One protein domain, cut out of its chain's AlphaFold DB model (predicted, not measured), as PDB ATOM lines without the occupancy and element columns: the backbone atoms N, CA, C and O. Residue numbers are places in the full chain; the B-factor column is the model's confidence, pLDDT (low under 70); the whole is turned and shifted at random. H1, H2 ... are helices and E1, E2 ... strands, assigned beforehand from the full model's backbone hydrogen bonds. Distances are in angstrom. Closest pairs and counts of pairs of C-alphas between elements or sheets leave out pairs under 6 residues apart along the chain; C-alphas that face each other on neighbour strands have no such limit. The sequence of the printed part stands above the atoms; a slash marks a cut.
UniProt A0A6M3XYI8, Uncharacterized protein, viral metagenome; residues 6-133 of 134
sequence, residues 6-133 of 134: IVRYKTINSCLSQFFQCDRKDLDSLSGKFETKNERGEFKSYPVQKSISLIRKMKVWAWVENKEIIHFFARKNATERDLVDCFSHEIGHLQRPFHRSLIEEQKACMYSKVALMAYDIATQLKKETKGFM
ATOM      1  N   ILE A   6     -11.807  46.180 -30.578       94.00
ATOM      2  CA  ILE A   6     -12.808  45.129 -30.760       94.00
ATOM      3  C   ILE A   6     -12.968  44.829 -32.250       94.00
ATOM      4  O   ILE A   6     -13.214  45.728 -33.053       94.00
ATOM      5  N   VAL A   7     -12.866  43.552 -32.623       97.25
ATOM      6  CA  VAL A   7     -13.089  43.065 -33.990       97.25
ATOM      7  C   VAL A   7     -14.238  42.062 -33.989       97.25
ATOM      8  O   VAL A   7     -14.134  40.965 -33.441       97.25
ATOM      9  N   ARG A   8     -15.344  42.428 -34.644       97.25
ATOM     10  CA  ARG A   8     -16.525  41.572 -34.785       97.25
ATOM     11  C   ARG A   8     -16.544  40.866 -36.136       97.25
ATOM     12  O   ARG A   8     -16.526  41.513 -37.180       97.25
ATOM     13  N   TYR A   9     -16.731  39.551 -36.122       97.75
ATOM     14  CA  TYR A   9     -16.922  38.754 -37.332       97.75
ATOM     15  C   TYR A   9     -18.402  38.565 -37.661       97.75
ATOM     16  O   TYR A   9     -19.240  38.360 -36.782       97.75
ATOM     17  N   LYS A  10     -18.725  38.574 -38.962       96.00
ATOM     18  CA  LYS A  10     -20.092  38.320 -39.457       96.00
ATOM     19  C   LYS A  10     -20.518  36.857 -39.304       96.00
ATOM     20  O   LYS A  10     -21.705  36.588 -39.142       96.00
ATOM     21  N   THR A  11     -19.577  35.912 -39.366       96.50
ATOM     22  CA  THR A  11     -19.850  34.470 -39.252       96.50
ATOM     23  C   THR A  11     -18.858  33.794 -38.316       96.50
ATOM     24  O   THR A  11     -17.700  34.211 -38.234       96.50
ATOM     25  N   ILE A  12     -19.293  32.716 -37.655       96.62
ATOM     26  CA  ILE A  12     -18.424  31.944 -36.760       96.62
ATOM     27  C   ILE A  12     -17.231  31.337 -37.504       96.62
ATOM     28  O   ILE A  12     -16.125  31.374 -36.992       96.62
ATOM     29  N   ASN A  13     -17.411  30.874 -38.747       96.44
ATOM     30  CA  ASN A  13     -16.304  30.327 -39.535       96.44
ATOM     31  C   ASN A  13     -15.267  31.403 -39.891       96.44
ATOM     32  O   ASN A  13     -14.083  31.110 -39.898       96.44
ATOM     33  N   SER A  14     -15.672  32.659 -40.120       97.06
ATOM     34  CA  SER A  14     -14.700  33.751 -40.311       97.06
ATOM     35  C   SER A  14     -13.887  34.011 -39.043       97.06
ATOM     36  O   SER A  14     -12.690  34.254 -39.120       97.06
ATOM     37  N   CYS A  15     -14.561  33.950 -37.892       97.38
ATOM     38  CA  CYS A  15     -13.967  34.119 -36.569       97.38
ATOM     39  C   CYS A  15     -12.935  33.014 -36.290       97.38
ATOM     40  O   CYS A  15     -11.782  33.295 -35.983       97.38
ATOM     41  N   LEU A  16     -13.340  31.754 -36.483       96.69
ATOM     42  CA  LEU A  16     -12.501  30.574 -36.286       96.69
ATOM     43  C   LEU A  16     -11.308  30.533 -37.244       96.69
ATOM     44  O   LEU A  16     -10.213  30.196 -36.812       96.69
ATOM     45  N   SER A  17     -11.497  30.891 -38.518       96.88
ATOM     46  CA  SER A  17     -10.400  30.951 -39.493       96.88
ATOM     47  C   SER A  17      -9.316  31.934 -39.089       96.88
ATOM     48  O   SER A  17      -8.140  31.605 -39.191       96.88
ATOM     49  N   GLN A  18      -9.695  33.114 -38.588       97.12
ATOM     50  CA  GLN A  18      -8.698  34.049 -38.079       97.12
ATOM     51  C   GLN A  18      -7.982  33.469 -36.854       97.12
ATOM     52  O   GLN A  18      -6.762  33.549 -36.775       97.12
ATOM     53  N   PHE A  19      -8.724  32.880 -35.914       95.25
ATOM     54  CA  PHE A  19      -8.131  32.322 -34.700       95.25
ATOM     55  C   PHE A  19      -7.117  31.209 -34.984       95.25
ATOM     56  O   PHE A  19      -6.018  31.219 -34.441       95.25
ATOM     57  N   PHE A  20      -7.483  30.257 -35.844       94.38
ATOM     58  CA  PHE A  20      -6.615  29.146 -36.234       94.38
ATOM     59  C   PHE A  20      -5.617  29.511 -37.340       94.38
ATOM     60  O   PHE A  20      -4.842  28.650 -37.746       94.38
ATOM     61  N   GLN A  21      -5.634  30.761 -37.817       95.12
ATOM     62  CA  GLN A  21      -4.766  31.270 -38.879       95.12
ATOM     63  C   GLN A  21      -4.786  30.383 -40.134       95.12
ATOM     64  O   GLN A  21      -3.749  30.007 -40.675       95.12
ATOM     65  N   CYS A  22      -5.989  30.030 -40.593       95.44
ATOM     66  CA  CYS A  22      -6.194  29.177 -41.762       95.44
ATOM     67  C   CYS A  22      -7.325  29.683 -42.666       95.44
ATOM     68  O   CYS A  22      -8.199  30.450 -42.244       95.44
ATOM     69  N   ASP A  23      -7.358  29.201 -43.909       94.69
ATOM     70  CA  ASP A  23      -8.476  29.472 -44.806       94.69
ATOM     71  C   ASP A  23      -9.773  28.826 -44.298       94.69
ATOM     72  O   ASP A  23      -9.796  27.760 -43.680       94.69
ATOM     73  N   ARG A  24     -10.916  29.439 -44.630       92.06
ATOM     74  CA  ARG A  24     -12.247  28.937 -44.227       92.06
ATOM     75  C   ARG A  24     -12.546  27.524 -44.707       92.06
ATOM     76  O   ARG A  24     -13.252  26.802 -44.010       92.06
ATOM     77  N   LYS A  25     -12.045  27.163 -45.888       93.25
ATOM     78  CA  LYS A  25     -12.195  25.826 -46.476       93.25
ATOM     79  C   LYS A  25     -11.393  24.757 -45.720       93.25
ATOM     80  O   LYS A  25     -11.781  23.598 -45.752       93.25
ATOM     81  N   ASP A  26     -10.350  25.158 -44.992       94.38
ATOM     82  CA  ASP A  26      -9.405  24.235 -44.359       94.38
ATOM     83  C   ASP A  26      -9.724  23.989 -42.876       94.38
ATOM     84  O   ASP A  26      -9.160  23.081 -42.266       94.38
ATOM     85  N   LEU A  27     -10.667  24.740 -42.287       93.06
ATOM     86  CA  LEU A  27     -11.094  24.590 -40.887       93.06
ATOM     87  C   LEU A  27     -11.429  23.141 -40.516       93.06
ATOM     88  O   LEU A  27     -11.014  22.652 -39.465       93.06
ATOM     89  N   ASP A  28     -12.154  22.445 -41.390       92.19
ATOM     90  CA  ASP A  28     -12.618  21.079 -41.133       92.19
ATOM     91  C   ASP A  28     -11.513  20.020 -41.365       92.19
ATOM     92  O   ASP A  28     -11.717  18.836 -41.110       92.19
ATOM     93  N   SER A  29     -10.319  20.449 -41.797       92.88
ATOM     94  CA  SER A  29      -9.132  19.605 -42.000       92.88
ATOM     95  C   SER A  29      -8.043  19.793 -40.934       92.88
ATOM     96  O   SER A  29      -7.080  19.028 -40.883       92.88
ATOM     97  N   LEU A  30      -8.192  20.786 -40.048       93.06
ATOM     98  CA  LEU A  30      -7.229  21.063 -38.983       93.06
ATOM     99  C   LEU A  30      -7.049  19.864 -38.040       93.06
ATOM    100  O   LEU A  30      -8.016  19.251 -37.575       93.06
ATOM    101  N   SER A  31      -5.794  19.578 -37.707       92.31
ATOM    102  CA  SER A  31      -5.397  18.511 -36.789       92.31
ATOM    103  C   SER A  31      -4.896  19.072 -35.452       92.31
ATOM    104  O   SER A  31      -4.739  20.280 -35.288       92.31
ATOM    105  N   GLY A  32      -4.660  18.198 -34.472       91.56
ATOM    106  CA  GLY A  32      -4.136  18.575 -33.158       91.56
ATOM    107  C   GLY A  32      -5.202  18.635 -32.068       91.56
ATOM    108  O   GLY A  32      -6.308  18.100 -32.215       91.56
ATOM    109  N   LYS A  33      -4.853  19.265 -30.942       89.62
ATOM    110  CA  LYS A  33      -5.740  19.424 -29.786       89.62
ATOM    111  C   LYS A  33      -5.970  20.893 -29.460       89.62
ATOM    112  O   LYS A  33      -5.079  21.716 -29.624       89.62
ATOM    113  N   PHE A  34      -7.165  21.192 -28.971       88.81
ATOM    114  CA  PHE A  34      -7.571  22.518 -28.540       88.81
ATOM    115  C   PHE A  34      -8.425  22.431 -27.276       88.81
ATOM    116  O   PHE A  34      -9.290  21.556 -27.166       88.81
ATOM    117  N   GLU A  35      -8.193  23.342 -26.337       84.81
ATOM    118  CA  GLU A  35      -8.920  23.412 -25.072       84.81
ATOM    119  C   GLU A  35     -10.192  24.246 -25.226       84.81
ATOM    120  O   GLU A  35     -10.154  25.390 -25.662       84.81
ATOM    121  N   THR A  36     -11.343  23.671 -24.886       84.75
ATOM    122  CA  THR A  36     -12.628  24.385 -24.937       84.75
ATOM    123  C   THR A  36     -13.605  23.843 -23.900       84.75
ATOM    124  O   THR A  36     -13.421  22.743 -23.365       84.75
ATOM    125  N   LYS A  37     -14.675  24.601 -23.635       80.88
ATOM    126  CA  LYS A  37     -15.799  24.166 -22.802       80.88
ATOM    127  C   LYS A  37     -16.614  23.078 -23.496       80.88
ATOM    128  O   LYS A  37     -16.938  23.182 -24.681       80.88
ATOM    129  N   ASN A  38     -16.983  22.052 -22.737       81.25
ATOM    130  CA  ASN A  38     -17.998  21.081 -23.133       81.25
ATOM    131  C   ASN A  38     -19.422  21.613 -22.877       81.25
ATOM    132  O   ASN A  38     -19.613  22.739 -22.426       81.25
ATOM    133  N   GLU A  39     -20.434  20.783 -23.133       78.38
ATOM    134  CA  GLU A  39     -21.853  21.141 -22.961       78.38
ATOM    135  C   GLU A  39     -22.246  21.427 -21.499       78.38
ATOM    136  O   GLU A  39     -23.242  22.097 -21.249       78.38
ATOM    137  N   ARG A  40     -21.443  20.967 -20.530       80.06
ATOM    138  CA  ARG A  40     -21.596  21.258 -19.095       80.06
ATOM    139  C   ARG A  40     -20.787  22.483 -18.648       80.06
ATOM    140  O   ARG A  40     -20.785  22.816 -17.469       80.06
ATOM    141  N   GLY A  41     -20.077  23.139 -19.567       73.38
ATOM    142  CA  GLY A  41     -19.214  24.284 -19.276       73.38
ATOM    143  C   GLY A  41     -17.828  23.928 -18.725       73.38
ATOM    144  O   GLY A  41     -17.100  24.830 -18.315       73.38
ATOM    145  N   GLU A  42     -17.436  22.650 -18.716       78.75
ATOM    146  CA  GLU A  42     -16.124  22.207 -18.224       78.75
ATOM    147  C   GLU A  42     -15.065  22.326 -19.328       78.75
ATOM    148  O   GLU A  42     -15.276  21.829 -20.438       78.75
ATOM    149  N   PHE A  43     -13.908  22.916 -19.020       78.75
ATOM    150  CA  PHE A  43     -12.772  22.965 -19.944       78.75
ATOM    151  C   PHE A  43     -12.054  21.624 -20.030       78.75
ATOM    152  O   PHE A  43     -11.684  21.045 -19.008       78.75
ATOM    153  N   LYS A  44     -11.843  21.144 -21.258       82.75
ATOM    154  CA  LYS A  44     -11.043  19.948 -21.549       82.75
ATOM    155  C   LYS A  44     -10.283  20.130 -22.860       82.75
ATOM    156  O   LYS A  44     -10.719  20.862 -23.747       82.75
ATOM    157  N   SER A  45      -9.173  19.411 -22.989       88.62
ATOM    158  CA  SER A  45      -8.431  19.290 -24.243       88.62
ATOM    159  C   SER A  45      -9.121  18.274 -25.161       88.62
ATOM    160  O   SER A  45      -9.306  17.112 -24.788       88.62
ATOM    161  N   TYR A  46      -9.516  18.705 -26.359       89.88
ATOM    162  CA  TYR A  46     -10.200  17.880 -27.358       89.88
ATOM    163  C   TYR A  46      -9.469  17.911 -28.700       89.88
ATOM    164  O   TYR A  46      -8.741  18.864 -28.963       89.88
ATOM    165  N   PRO A  47      -9.689  16.925 -29.591       94.50
ATOM    166  CA  PRO A  47      -9.316  17.072 -30.995       94.50
ATOM    167  C   PRO A  47      -9.887  18.373 -31.573       94.50
ATOM    168  O   PRO A  47     -11.056  18.679 -31.320       94.50
ATOM    169  N   VAL A  48      -9.099  19.111 -32.361       94.75
ATOM    170  CA  VAL A  48      -9.489  20.425 -32.919       94.75
ATOM    171  C   VAL A  48     -10.869  20.387 -33.578       94.75
ATOM    172  O   VAL A  48     -11.698  21.253 -33.310       94.75
ATOM    173  N   GLN A  49     -11.174  19.336 -34.339       94.75
ATOM    174  CA  GLN A  49     -12.477  19.173 -34.993       94.75
ATOM    175  C   GLN A  49     -13.653  19.119 -34.012       94.75
ATOM    176  O   GLN A  49     -14.696  19.745 -34.217       94.75
ATOM    177  N   LYS A  50     -13.473  18.424 -32.885       94.00
ATOM    178  CA  LYS A  50     -14.477  18.400 -31.819       94.00
ATOM    179  C   LYS A  50     -14.622  19.781 -31.184       94.00
ATOM    180  O   LYS A  50     -15.747  20.206 -30.927       94.00
ATOM    181  N   SER A  51     -13.520  20.496 -30.982       92.94
ATOM    182  CA  SER A  51     -13.559  21.852 -30.441       92.94
ATOM    183  C   SER A  51     -14.262  22.844 -31.362       92.94
ATOM    184  O   SER A  51     -15.125  23.586 -30.904       92.94
ATOM    185  N   ILE A  52     -13.977  22.806 -32.665       95.06
ATOM    186  CA  ILE A  52     -14.666  23.613 -33.680       95.06
ATOM    187  C   ILE A  52     -16.172  23.335 -33.654       95.06
ATOM    188  O   ILE A  52     -16.970  24.271 -33.650       95.06
ATOM    189  N   SER A  53     -16.574  22.062 -33.582       94.56
ATOM    190  CA  SER A  53     -17.988  21.676 -33.478       94.56
ATOM    191  C   SER A  53     -18.660  22.251 -32.224       94.56
ATOM    192  O   SER A  53     -19.755  22.808 -32.312       94.56
ATOM    193  N   LEU A  54     -17.988  22.194 -31.068       93.00
ATOM    194  CA  LEU A  54     -18.482  22.787 -29.820       93.00
ATOM    195  C   LEU A  54     -18.604  24.313 -29.927       93.00
ATOM    196  O   LEU A  54     -19.657  24.863 -29.608       93.00
ATOM    197  N   ILE A  55     -17.579  24.992 -30.446       94.19
ATOM    198  CA  ILE A  55     -17.573  26.452 -30.614       94.19
ATOM    199  C   ILE A  55     -18.668  26.903 -31.587       94.19
ATOM    200  O   ILE A  55     -19.382  27.869 -31.319       94.19
ATOM    201  N   ARG A  56     -18.885  26.177 -32.690       95.12
ATOM    202  CA  ARG A  56     -19.966  26.472 -33.644       95.12
ATOM    203  C   ARG A  56     -21.346  26.440 -32.989       95.12
ATOM    204  O   ARG A  56     -22.227  27.164 -33.446       95.12
ATOM    205  N   LYS A  57     -21.557  25.661 -31.925       93.56
ATOM    206  CA  LYS A  57     -22.826  25.633 -31.177       93.56
ATOM    207  C   LYS A  57     -22.982  26.807 -30.201       93.56
ATOM    208  O   LYS A  57     -24.099  27.080 -29.771       93.56
ATOM    209  N   MET A  58     -21.906  27.525 -29.874       92.31
ATOM    210  CA  MET A  58     -21.957  28.657 -28.947       92.31
ATOM    211  C   MET A  58     -22.727  29.849 -29.541       92.31
ATOM    212  O   MET A  58     -22.776  30.063 -30.761       92.31
ATOM    213  N   LYS A  59     -23.364  30.633 -28.662       95.44
ATOM    214  CA  LYS A  59     -24.040  31.888 -29.037       95.44
ATOM    215  C   LYS A  59     -23.055  33.028 -29.240       95.44
ATOM    216  O   LYS A  59     -23.231  33.826 -30.159       95.44
ATOM    217  N   VAL A  60     -22.047  33.086 -28.379       96.19
ATOM    218  CA  VAL A  60     -20.957  34.051 -28.410       96.19
ATOM    219  C   VAL A  60     -19.667  33.266 -28.238       96.19
ATOM    220  O   VAL A  60     -19.620  32.332 -27.440       96.19
ATOM    221  N   TRP A  61     -18.653  33.611 -29.018       95.62
ATOM    222  CA  TRP A  61     -17.310  33.078 -28.856       95.62
ATOM    223  C   TRP A  61     -16.299  34.161 -29.202       95.62
ATOM    224  O   TRP A  61     -16.508  34.910 -30.165       95.62
ATOM    225  N   ALA A  62     -15.233  34.244 -28.419       95.38
ATOM    226  CA  ALA A  62     -14.224  35.274 -28.540       95.38
ATOM    227  C   ALA A  62     -12.836  34.731 -28.195       95.38
ATOM    228  O   ALA A  62     -12.702  33.621 -27.685       95.38
ATOM    229  N   TRP A  63     -11.819  35.529 -28.504       93.12
ATOM    230  CA  TRP A  63     -10.493  35.395 -27.926       93.12
ATOM    231  C   TRP A  63      -9.818  36.765 -27.846       93.12
ATOM    232  O   TRP A  63     -10.112  37.668 -28.638       93.12
ATOM    233  N   VAL A  64      -8.864  36.893 -26.932       91.31
ATOM    234  CA  VAL A  64      -7.915  38.008 -26.924       91.31
ATOM    235  C   VAL A  64      -6.652  37.676 -27.720       91.31
ATOM    236  O   VAL A  64      -6.001  36.657 -27.472       91.31
ATOM    237  N   GLU A  65      -6.274  38.577 -28.626       90.19
ATOM    238  CA  GLU A  65      -4.989  38.614 -29.326       90.19
ATOM    239  C   GLU A  65      -4.076  39.684 -28.702       90.19
ATOM    240  O   GLU A  65      -4.484  40.830 -28.501       90.19
ATOM    241  N   ASN A  66      -2.843  39.287 -28.356       86.81
ATOM    242  CA  ASN A  66      -1.758  40.152 -27.861       86.81
ATOM    243  C   ASN A  66      -2.112  41.090 -26.692       86.81
ATOM    244  O   ASN A  66      -1.449  42.094 -26.487       86.81
ATOM    245  N   LYS A  67      -3.140  40.757 -25.900       86.50
ATOM    246  CA  LYS A  67      -3.686  41.603 -24.819       86.50
ATOM    247  C   LYS A  67      -4.231  42.968 -25.265       86.50
ATOM    248  O   LYS A  67      -4.502  43.819 -24.424       86.50
ATOM    249  N   GLU A  68      -4.458  43.150 -26.559       88.50
ATOM    250  CA  GLU A  68      -4.854  44.438 -27.140       88.50
ATOM    251  C   GLU A  68      -6.163  44.351 -27.920       88.50
ATOM    252  O   GLU A  68      -6.921  45.323 -27.973       88.50
ATOM    253  N   ILE A  69      -6.446  43.196 -28.527       92.56
ATOM    254  CA  ILE A  69      -7.571  43.041 -29.447       92.56
ATOM    255  C   ILE A  69      -8.473  41.907 -28.977       92.56
ATOM    256  O   ILE A  69      -8.031  40.769 -28.840       92.56
ATOM    257  N   ILE A  70      -9.758  42.199 -28.780       94.69
ATOM    258  CA  ILE A  70     -10.782  41.171 -28.602       94.69
ATOM    259  C   ILE A  70     -11.433  40.891 -29.948       94.69
ATOM    260  O   ILE A  70     -12.094  41.742 -30.550       94.69
ATOM    261  N   HIS A  71     -11.282  39.659 -30.396       97.12
ATOM    262  CA  HIS A  71     -11.929  39.130 -31.577       97.12
ATOM    263  C   HIS A  71     -13.150  38.326 -31.166       97.12
ATOM    264  O   HIS A  71     -13.049  37.498 -30.267       97.12
ATOM    265  N   PHE A  72     -14.304  38.539 -31.801       97.81
ATOM    266  CA  PHE A  72     -15.503  37.793 -31.418       97.81
ATOM    267  C   PHE A  72     -16.535  37.602 -32.528       97.81
ATOM    268  O   PHE A  72     -16.656  38.377 -33.481       97.81
ATOM    269  N   PHE A  73     -17.356  36.574 -32.342       98.12
ATOM    270  CA  PHE A  73     -18.601  36.347 -33.059       98.12
ATOM    271  C   PHE A  73     -19.754  36.265 -32.057       98.12
ATOM    272  O   PHE A  73     -19.630  35.636 -31.009       98.12
ATOM    273  N   ALA A  74     -20.897  36.850 -32.413       97.94
ATOM    274  CA  ALA A  74     -22.137  36.731 -31.655       97.94
ATOM    275  C   ALA A  74     -23.313  36.484 -32.604       97.94
ATOM    276  O   ALA A  74     -23.502  37.218 -33.584       97.94
ATOM    277  N   ARG A  75     -24.116  35.461 -32.298       97.44
ATOM    278  CA  ARG A  75     -25.377  35.174 -32.989       97.44
ATOM    279  C   ARG A  75     -26.386  36.297 -32.748       97.44
ATOM    280  O   ARG A  75     -26.324  37.000 -31.746       97.44
ATOM    281  N   LYS A  76     -27.366  36.431 -33.646       95.94
ATOM    282  CA  LYS A  76     -28.439  37.436 -33.518       95.94
ATOM    283  C   LYS A  76     -29.267  37.284 -32.234       95.94
ATOM    284  O   LYS A  76     -29.791  38.270 -31.746       95.94
ATOM    285  N   ASN A  77     -29.380  36.064 -31.709       96.31
ATOM    286  CA  ASN A  77     -30.104  35.743 -30.479       96.31
ATOM    287  C   ASN A  77     -29.198  35.682 -29.233       96.31
ATOM    288  O   ASN A  77     -29.598  35.104 -28.221       96.31
ATOM    289  N   ALA A  78     -27.970  36.204 -29.314       96.94
ATOM    290  CA  ALA A  78     -27.135  36.397 -28.137       96.94
ATOM    291  C   ALA A  78     -27.758  37.477 -27.243       96.94
ATOM    292  O   ALA A  78     -28.153  38.540 -27.721       96.94
ATOM    293  N   THR A  79     -27.856  37.188 -25.953       96.81
ATOM    294  CA  THR A  79     -28.353  38.121 -24.941       96.81
ATOM    295  C   THR A  79     -27.221  39.004 -24.414       96.81
ATOM    296  O   THR A  79     -26.047  38.659 -24.542       96.81
ATOM    297  N   GLU A  80     -27.560  40.120 -23.764       96.38
ATOM    298  CA  GLU A  80     -26.579  40.940 -23.033       96.38
ATOM    299  C   GLU A  80     -25.804  40.097 -22.012       96.38
ATOM    300  O   GLU A  80     -24.584  40.197 -21.921       96.38
ATOM    301  N   ARG A  81     -26.495  39.179 -21.329       95.44
ATOM    302  CA  ARG A  81     -25.890  38.237 -20.385       95.44
ATOM    303  C   ARG A  81     -24.864  37.310 -21.050       95.44
ATOM    304  O   ARG A  81     -23.802  37.091 -20.478       95.44
ATOM    305  N   ASP A  82     -25.149  36.804 -22.255       95.62
ATOM    306  CA  ASP A  82     -24.204  35.974 -23.026       95.62
ATOM    307  C   ASP A  82     -22.939  36.774 -23.410       95.62
ATOM    308  O   ASP A  82     -21.830  36.238 -23.410       95.62
ATOM    309  N   LEU A  83     -23.093  38.065 -23.731       96.44
ATOM    310  CA  LEU A  83     -21.970  38.955 -24.042       96.44
ATOM    311  C   LEU A  83     -21.137  39.259 -22.791       96.44
ATOM    312  O   LEU A  83     -19.913  39.175 -22.855       96.44
ATOM    313  N   VAL A  84     -21.781  39.571 -21.660       96.19
ATOM    314  CA  VAL A  84     -21.100  39.819 -20.376       96.19
ATOM    315  C   VAL A  84     -20.295  38.596 -19.948       96.19
ATOM    316  O   VAL A  84     -19.135  38.753 -19.568       96.19
ATOM    317  N   ASP A  85     -20.869  37.395 -20.058       94.88
ATOM    318  CA  ASP A  85     -20.161  36.141 -19.778       94.88
ATOM    319  C   ASP A  85     -18.889  36.024 -20.631       94.88
ATOM    320  O   ASP A  85     -17.779  35.901 -20.111       94.88
ATOM    321  N   CYS A  86     -19.035  36.139 -21.952       94.38
ATOM    322  CA  CYS A  86     -17.925  35.962 -22.879       94.38
ATOM    323  C   CYS A  86     -16.828  37.020 -22.691       94.38
ATOM    324  O   CYS A  86     -15.657  36.675 -22.554       94.38
ATOM    325  N   PHE A  87     -17.179  38.308 -22.660       94.75
ATOM    326  CA  PHE A  87     -16.181  39.377 -22.577       94.75
ATOM    327  C   PHE A  87     -15.479  39.422 -21.224       94.75
ATOM    328  O   PHE A  87     -14.286  39.700 -21.177       94.75
ATOM    329  N   SER A  88     -16.170  39.110 -20.129       93.81
ATOM    330  CA  SER A  88     -15.537  39.083 -18.805       93.81
ATOM    331  C   SER A  88     -14.532  37.938 -18.681       93.81
ATOM    332  O   SER A  88     -13.502  38.100 -18.028       93.81
ATOM    333  N   HIS A  89     -14.794  36.802 -19.338       91.81
ATOM    334  CA  HIS A  89     -13.819  35.720 -19.461       91.81
ATOM    335  C   HIS A  89     -12.573  36.180 -20.236       91.81
ATOM    336  O   HIS A  89     -11.464  36.069 -19.719       91.81
ATOM    337  N   GLU A  90     -12.751  36.786 -21.413       91.56
ATOM    338  CA  GLU A  90     -11.635  37.289 -22.227       91.56
ATOM    339  C   GLU A  90     -10.822  38.384 -21.524       91.56
ATOM    340  O   GLU A  90      -9.593  38.371 -21.538       91.56
ATOM    341  N   ILE A  91     -11.486  39.307 -20.829       89.94
ATOM    342  CA  ILE A  91     -10.814  40.331 -20.021       89.94
ATOM    343  C   ILE A  91     -10.029  39.688 -18.869       89.94
ATOM    344  O   ILE A  91      -8.958  40.177 -18.506       89.94
ATOM    345  N   GLY A  92     -10.507  38.566 -18.322       89.06
ATOM    346  CA  GLY A  92      -9.776  37.776 -17.333       89.06
ATOM    347  C   GLY A  92      -8.407  37.299 -17.833       89.06
ATOM    348  O   GLY A  92      -7.449  37.291 -17.054       89.06
ATOM    349  N   HIS A  93      -8.281  36.990 -19.130       86.69
ATOM    350  CA  HIS A  93      -7.008  36.607 -19.762       86.69
ATOM    351  C   HIS A  93      -6.008  37.770 -19.862       86.69
ATOM    352  O   HIS A  93      -4.798  37.549 -19.843       86.69
ATOM    353  N   LEU A  94      -6.475  39.025 -19.890       84.62
ATOM    354  CA  LEU A  94      -5.600  40.211 -19.934       84.62
ATOM    355  C   LEU A  94      -4.778  40.398 -18.660       84.62
ATOM    356  O   LEU A  94      -3.672  40.932 -18.699       84.62
ATOM    357  N   GLN A  95      -5.312  39.951 -17.525       76.62
ATOM    358  CA  GLN A  95      -4.731  40.178 -16.202       76.62
ATOM    359  C   GLN A  95      -3.575  39.216 -15.870       76.62
ATOM    360  O   GLN A  95      -3.093  39.201 -14.737       76.62
ATOM    361  N   ARG A  96      -3.147  38.360 -16.812       67.25
ATOM    362  CA  ARG A  96      -2.252  37.226 -16.529       67.25
ATOM    363  C   ARG A  96      -0.959  37.269 -17.352       67.25
ATOM    364  O   ARG A  96      -1.002  37.625 -18.529       67.25
ATOM    365  N   PRO A  97       0.206  36.945 -16.754       59.69
ATOM    366  CA  PRO A  97       1.496  37.125 -17.406       59.69
ATOM    367  C   PRO A  97       1.739  36.173 -18.588       59.69
ATOM    368  O   PRO A  97       2.051  36.715 -19.641       59.69
ATOM    369  N   PHE A  98       1.545  34.844 -18.504       54.81
ATOM    370  CA  PHE A  98       1.853  33.928 -19.624       54.81
ATOM    371  C   PHE A  98       1.141  32.555 -19.572       54.81
ATOM    372  O   PHE A  98       0.993  31.972 -18.504       54.81
ATOM    373  N   HIS A  99       0.880  32.028 -20.783       54.19
ATOM    374  CA  HIS A  99       0.445  30.672 -21.179       54.19
ATOM    375  C   HIS A  99      -0.947  30.203 -20.740       54.19
ATOM    376  O   HIS A  99      -1.107  29.728 -19.617       54.19
ATOM    377  N   ARG A 100      -1.867  30.154 -21.729       63.41
ATOM    378  CA  ARG A 100      -3.187  29.499 -21.665       63.41
ATOM    379  C   ARG A 100      -3.043  28.057 -21.183       63.41
ATOM    380  O   ARG A 100      -2.877  27.129 -21.969       63.41
ATOM    381  N   SER A 101      -3.053  27.895 -19.872       73.31
ATOM    382  CA  SER A 101      -3.145  26.613 -19.198       73.31
ATOM    383  C   SER A 101      -4.580  26.423 -18.737       73.31
ATOM    384  O   SER A 101      -5.306  27.391 -18.500       73.31
ATOM    385  N   LEU A 102      -4.966  25.174 -18.496       75.50
ATOM    386  CA  LEU A 102      -6.268  24.854 -17.916       75.50
ATOM    387  C   LEU A 102      -6.570  25.662 -16.635       75.50
ATOM    388  O   LEU A 102      -7.714  26.041 -16.389       75.50
ATOM    389  N   ILE A 103      -5.544  25.956 -15.830       79.88
ATOM    390  CA  ILE A 103      -5.664  26.775 -14.616       79.88
ATOM    391  C   ILE A 103      -6.004  28.233 -14.964       79.88
ATOM    392  O   ILE A 103      -6.795  28.863 -14.259       79.88
ATOM    393  N   GLU A 104      -5.422  28.787 -16.028       80.50
ATOM    394  CA  GLU A 104      -5.743  30.139 -16.493       80.50
ATOM    395  C   GLU A 104      -7.178  30.227 -17.015       80.50
ATOM    396  O   GLU A 104      -7.911  31.123 -16.601       80.50
ATOM    397  N   GLU A 105      -7.623  29.252 -17.809       81.56
ATOM    398  CA  GLU A 105      -9.005  29.172 -18.302       81.56
ATOM    399  C   GLU A 105     -10.030  29.087 -17.159       81.56
ATOM    400  O   GLU A 105     -11.063  29.771 -17.157       81.56
ATOM    401  N   GLN A 106      -9.728  28.296 -16.123       82.44
ATOM    402  CA  GLN A 106     -10.553  28.216 -14.914       82.44
ATOM    403  C   GLN A 106     -10.620  29.555 -14.169       82.44
ATOM    404  O   GLN A 106     -11.691  29.951 -13.702       82.44
ATOM    405  N   LYS A 107      -9.502  30.280 -14.076       83.69
ATOM    406  CA  LYS A 107      -9.453  31.604 -13.440       83.69
ATOM    407  C   LYS A 107     -10.190  32.658 -14.260       83.69
ATOM    408  O   LYS A 107     -10.962  33.419 -13.686       83.69
ATOM    409  N   ALA A 108     -10.032  32.673 -15.581       86.25
ATOM    410  CA  ALA A 108     -10.799  33.533 -16.481       86.25
ATOM    411  C   ALA A 108     -12.315  33.297 -16.326       86.25
ATOM    412  O   ALA A 108     -13.105  34.238 -16.277       86.25
ATOM    413  N   CYS A 109     -12.747  32.048 -16.117       86.38
ATOM    414  CA  CYS A 109     -14.147  31.752 -15.787       86.38
ATOM    415  C   CYS A 109     -14.630  32.358 -14.472       86.38
ATOM    416  O   CYS A 109     -15.819  32.637 -14.345       86.38
ATOM    417  N   MET A 110     -13.762  32.547 -13.478       89.38
ATOM    418  CA  MET A 110     -14.179  33.201 -12.237       89.38
ATOM    419  C   MET A 110     -14.558  34.661 -12.482       89.38
ATOM    420  O   MET A 110     -15.550  35.114 -11.919       89.38
ATOM    421  N   TYR A 111     -13.843  35.369 -13.364       90.75
ATOM    422  CA  TYR A 111     -14.218  36.729 -13.767       90.75
ATOM    423  C   TYR A 111     -15.595  36.754 -14.429       90.75
ATOM    424  O   TYR A 111     -16.422  37.593 -14.084       90.75
ATOM    425  N   SER A 112     -15.873  35.791 -15.311       90.56
ATOM    426  CA  SER A 112     -17.194  35.641 -15.928       90.56
ATOM    427  C   SER A 112     -18.294  35.384 -14.891       90.56
ATOM    428  O   SER A 112     -19.301  36.088 -14.884       90.56
ATOM    429  N   LYS A 113     -18.074  34.469 -13.937       92.44
ATOM    430  CA  LYS A 113     -19.030  34.190 -12.852       92.44
ATOM    431  C   LYS A 113     -19.328  35.430 -12.009       92.44
ATOM    432  O   LYS A 113     -20.495  35.727 -11.766       92.44
ATOM    433  N   VAL A 114     -18.293  36.158 -11.587       93.62
ATOM    434  CA  VAL A 114     -18.448  37.382 -10.784       93.62
ATOM    435  C   VAL A 114     -19.189  38.461 -11.573       93.62
ATOM    436  O   VAL A 114     -20.121  39.070 -11.049       93.62
ATOM    437  N   ALA A 115     -18.832  38.667 -12.841       94.75
ATOM    438  CA  ALA A 115     -19.497  39.643 -13.698       94.75
ATOM    439  C   ALA A 115     -20.973  39.303 -13.931       94.75
ATOM    440  O   ALA A 115     -21.822  40.191 -13.893       94.75
ATOM    441  N   LEU A 116     -21.297  38.021 -14.111       95.44
ATOM    442  CA  LEU A 116     -22.676  37.559 -14.238       95.44
ATOM    443  C   LEU A 116     -23.481  37.781 -12.957       95.44
ATOM    444  O   LEU A 116     -24.603  38.267 -13.040       95.44
ATOM    445  N   MET A 117     -22.909  37.498 -11.783       96.25
ATOM    446  CA  MET A 117     -23.566  37.798 -10.506       96.25
ATOM    447  C   MET A 117     -23.859  39.297 -10.368       96.25
ATOM    448  O   MET A 117     -24.978  39.676 -10.031       96.25
ATOM    449  N   ALA A 118     -22.880  40.152 -10.675       95.62
ATOM    450  CA  ALA A 118     -23.059  41.601 -10.635       95.62
ATOM    451  C   ALA A 118     -24.130  42.079 -11.633       95.62
ATOM    452  O   ALA A 118     -24.978  42.901 -11.286       95.62
ATOM    453  N   TYR A 119     -24.126  41.535 -12.854       96.00
ATOM    454  CA  TYR A 119     -25.121  41.832 -13.882       96.00
ATOM    455  C   TYR A 119     -26.538  41.416 -13.458       96.00
ATOM    456  O   TYR A 119     -27.486  42.189 -13.627       96.00
ATOM    457  N   ASP A 120     -26.684  40.219 -12.889       94.69
ATOM    458  CA  ASP A 120     -27.971  39.685 -12.445       94.69
ATOM    459  C   ASP A 120     -28.534  40.546 -11.288       94.69
ATOM    460  O   ASP A 120     -29.692  40.971 -11.355       94.69
ATOM    461  N   ILE A 121     -27.700  40.928 -10.304       95.19
ATOM    462  CA  ILE A 121     -28.065  41.857  -9.213       95.19
ATOM    463  C   ILE A 121     -28.484  43.226  -9.768       95.19
ATOM    464  O   ILE A 121     -29.551  43.738  -9.428       95.19
ATOM    465  N   ALA A 122     -27.682  43.824 -10.653       93.19
ATOM    466  CA  ALA A 122     -27.985  45.134 -11.231       93.19
ATOM    467  C   ALA A 122     -29.299  45.120 -12.030       93.19
ATOM    468  O   ALA A 122     -30.100  46.055 -11.957       93.19
ATOM    469  N   THR A 123     -29.550  44.039 -12.771       91.81
ATOM    470  CA  THR A 123     -30.788  43.851 -13.534       91.81
ATOM    471  C   THR A 123     -31.999  43.719 -12.615       91.81
ATOM    472  O   THR A 123     -33.055  44.278 -12.924       91.81
ATOM    473  N   GLN A 124     -31.862  43.007 -11.493       92.19
ATOM    474  CA  GLN A 124     -32.906  42.905 -10.478       92.19
ATOM    475  C   GLN A 124     -33.224  44.280  -9.871       92.19
ATOM    476  O   GLN A 124     -34.365  44.736  -9.965       92.19
ATOM    477  N   LEU A 125     -32.213  44.990  -9.364       91.69
ATOM    478  CA  LEU A 125     -32.381  46.312  -8.746       91.69
ATOM    479  C   LEU A 125     -32.984  47.343  -9.716       91.69
ATOM    480  O   LEU A 125     -33.811  48.169  -9.326       91.69
ATOM    481  N   LYS A 126     -32.631  47.282 -11.007       90.06
ATOM    482  CA  LYS A 126     -33.207  48.147 -12.052       90.06
ATOM    483  C   LYS A 126     -34.702  47.897 -12.282       90.06
ATOM    484  O   LYS A 126     -35.423  48.812 -12.680       90.06
ATOM    485  N   LYS A 127     -35.185  46.666 -12.089       85.62
ATOM    486  CA  LYS A 127     -36.620  46.349 -12.181       85.62
ATOM    487  C   LYS A 127     -37.371  46.876 -10.964       85.62
ATOM    488  O   LYS A 127     -38.426  47.477 -11.133       85.62
ATOM    489  N   GLU A 128     -36.799  46.698  -9.777       83.62
ATOM    490  CA  GLU A 128     -37.375  47.168  -8.514       83.62
ATOM    491  C   GLU A 128     -37.490  48.699  -8.495       83.62
ATOM    492  O   GLU A 128     -38.574  49.235  -8.283       83.62
ATOM    493  N   THR A 129     -36.424  49.419  -8.854       76.56
ATOM    494  CA  THR A 129     -36.430  50.896  -8.932       76.56
ATOM    495  C   THR A 129     -37.444  51.457  -9.931       76.56
ATOM    496  O   THR A 129     -38.057  52.487  -9.663       76.56
ATOM    497  N   LYS A 130     -37.702  50.772 -11.053       68.81
ATOM    498  CA  LYS A 130     -38.784  51.153 -11.982       68.81
ATOM    499  C   LYS A 130     -40.189  50.923 -11.412       68.81
ATOM    500  O   LYS A 130     -41.125  51.567 -11.877       68.81
ATOM    501  N   GLY A 131     -40.341  50.007 -10.458       58.94
ATOM    502  CA  GLY A 131     -41.593  49.764  -9.739       58.94
ATOM    503  C   GLY A 131     -41.879  50.803  -8.654       58.94
ATOM    504  O   GLY A 131     -43.038  51.116  -8.431       58.94
ATOM    505  N   PHE A 132     -40.840  51.380  -8.040       54.31
ATOM    506  CA  PHE A 132     -40.957  52.434  -7.019       54.31
ATOM    507  C   PHE A 132     -41.275  53.834  -7.573       54.31
ATOM    508  O   PHE A 132     -41.629  54.723  -6.808       54.31
ATOM    509  N   MET A 133     -41.132  54.053  -8.885       54.16
ATOM    510  CA  MET A 133     -41.443  55.332  -9.548       54.16
ATOM    511  C   MET A 133     -42.866  55.388 -10.143       54.16
ATOM    512  O   MET A 133     -43.132  56.230 -11.002       54.16
TER     513      MET A 133
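What this domain is: This is residues 6 to 133 of the 134 residues of an uncharacterized protein of viral metagenome (UniProt A0A6M3XYI8). A small three-stranded sheet, E1 E5 E4, is held between two helices, H3 over one face and H1 over the other; the long helix H4 folds back across H3, and residues 121 to 133, of which 121 to 132 belong to H4, stick out past the body as an arm. Beside this core a second, smaller part is made by the two-stranded hairpin E2 and E3 with H2 packed mainly on E2, near the first residues of H4. The printed part has 128 residues, with four named helices and five named strands in the order E1 H1 E2 E3 H2 E4 E5 H3 H4. The class is mixed, helices and strands; the sheet E1 E5 E4 is mixed and E2 E3 is antiparallel. The whole is only just compact, close to loose, with a radius of gyration of the C-alphas of 16.2 A, and elongated, spanning 58 by 32 by 30 A.

Where its parts are: E1, residues 6 to 8, begins at C-alpha 6 (-12.808, 45.129, -30.760). H1 is residues 12 to 19, 10.5 A long. E2, residues 33 to 37, and E3, residues 43 to 47, are followed directly by H2, residues 48 to 57, 14.4 A. E4, residues 60 to 65, is 16.6 A long and E5, residues 69 to 74, 16.0 A. H3, residues 80 to 94, measures 21.2 A from C-alpha 80 (-26.579, 40.940, -23.033). H4, residues 102 to 132, measures 45.6 A and ends at C-alpha 132 (-40.957, 52.434, -7.019).

How they stand to each other: E5 is the inner strand. E1 and E5 are parallel, with N 7 and O 70 2.9 A apart, within hydrogen-bond range. The hairpin E4 and E5 is antiparallel, with N 63 and O 71 at 2.9 A. Three layers, helices on both faces of a sheet, are formed: H3 is over E4 at a height over the sheet of 8.1 A, and H1, on the opposite face, is over E5 at 8.9 A. H3 and H4, a helical hairpin, touch at Gly 92 and Ala 108, whose C-alphas, the closest, are 4.4 A apart; they run opposite ways at a steep tilt of 38 degrees. H1 and H2 only just touch, with 3 pairs of C-alphas within 8 A, the closest those of Ile 12 and Arg 56 at 6.5 A. In the antiparallel hairpin E2 and E3, N 34 and O 46 are 2.8 A apart. The closest C-alphas of E2 and H2 are those of Lys 33 and Val 48, 5.0 A; those of E3 and H4 are Phe 43 and Leu 102, 7.1 A. H2 and H4 are apart. Every O i to N i+4 pair is within hydrogen-bond range in H1, H2 and H4, and 10 of 11 in H3.

The domain as a whole: The C-alphas farthest apart, of Ser 31 and Met 133, are 58.3 A apart. Without the free residues 121 to 133, the body spans 40 by 31 by 30 A. The printed part has no cut; the link from H1 to E2, residues 20 to 32, is long. Mean pLDDT of the printed part is 89.1, and residues 96 to 100 and 130 to 133 are under 70.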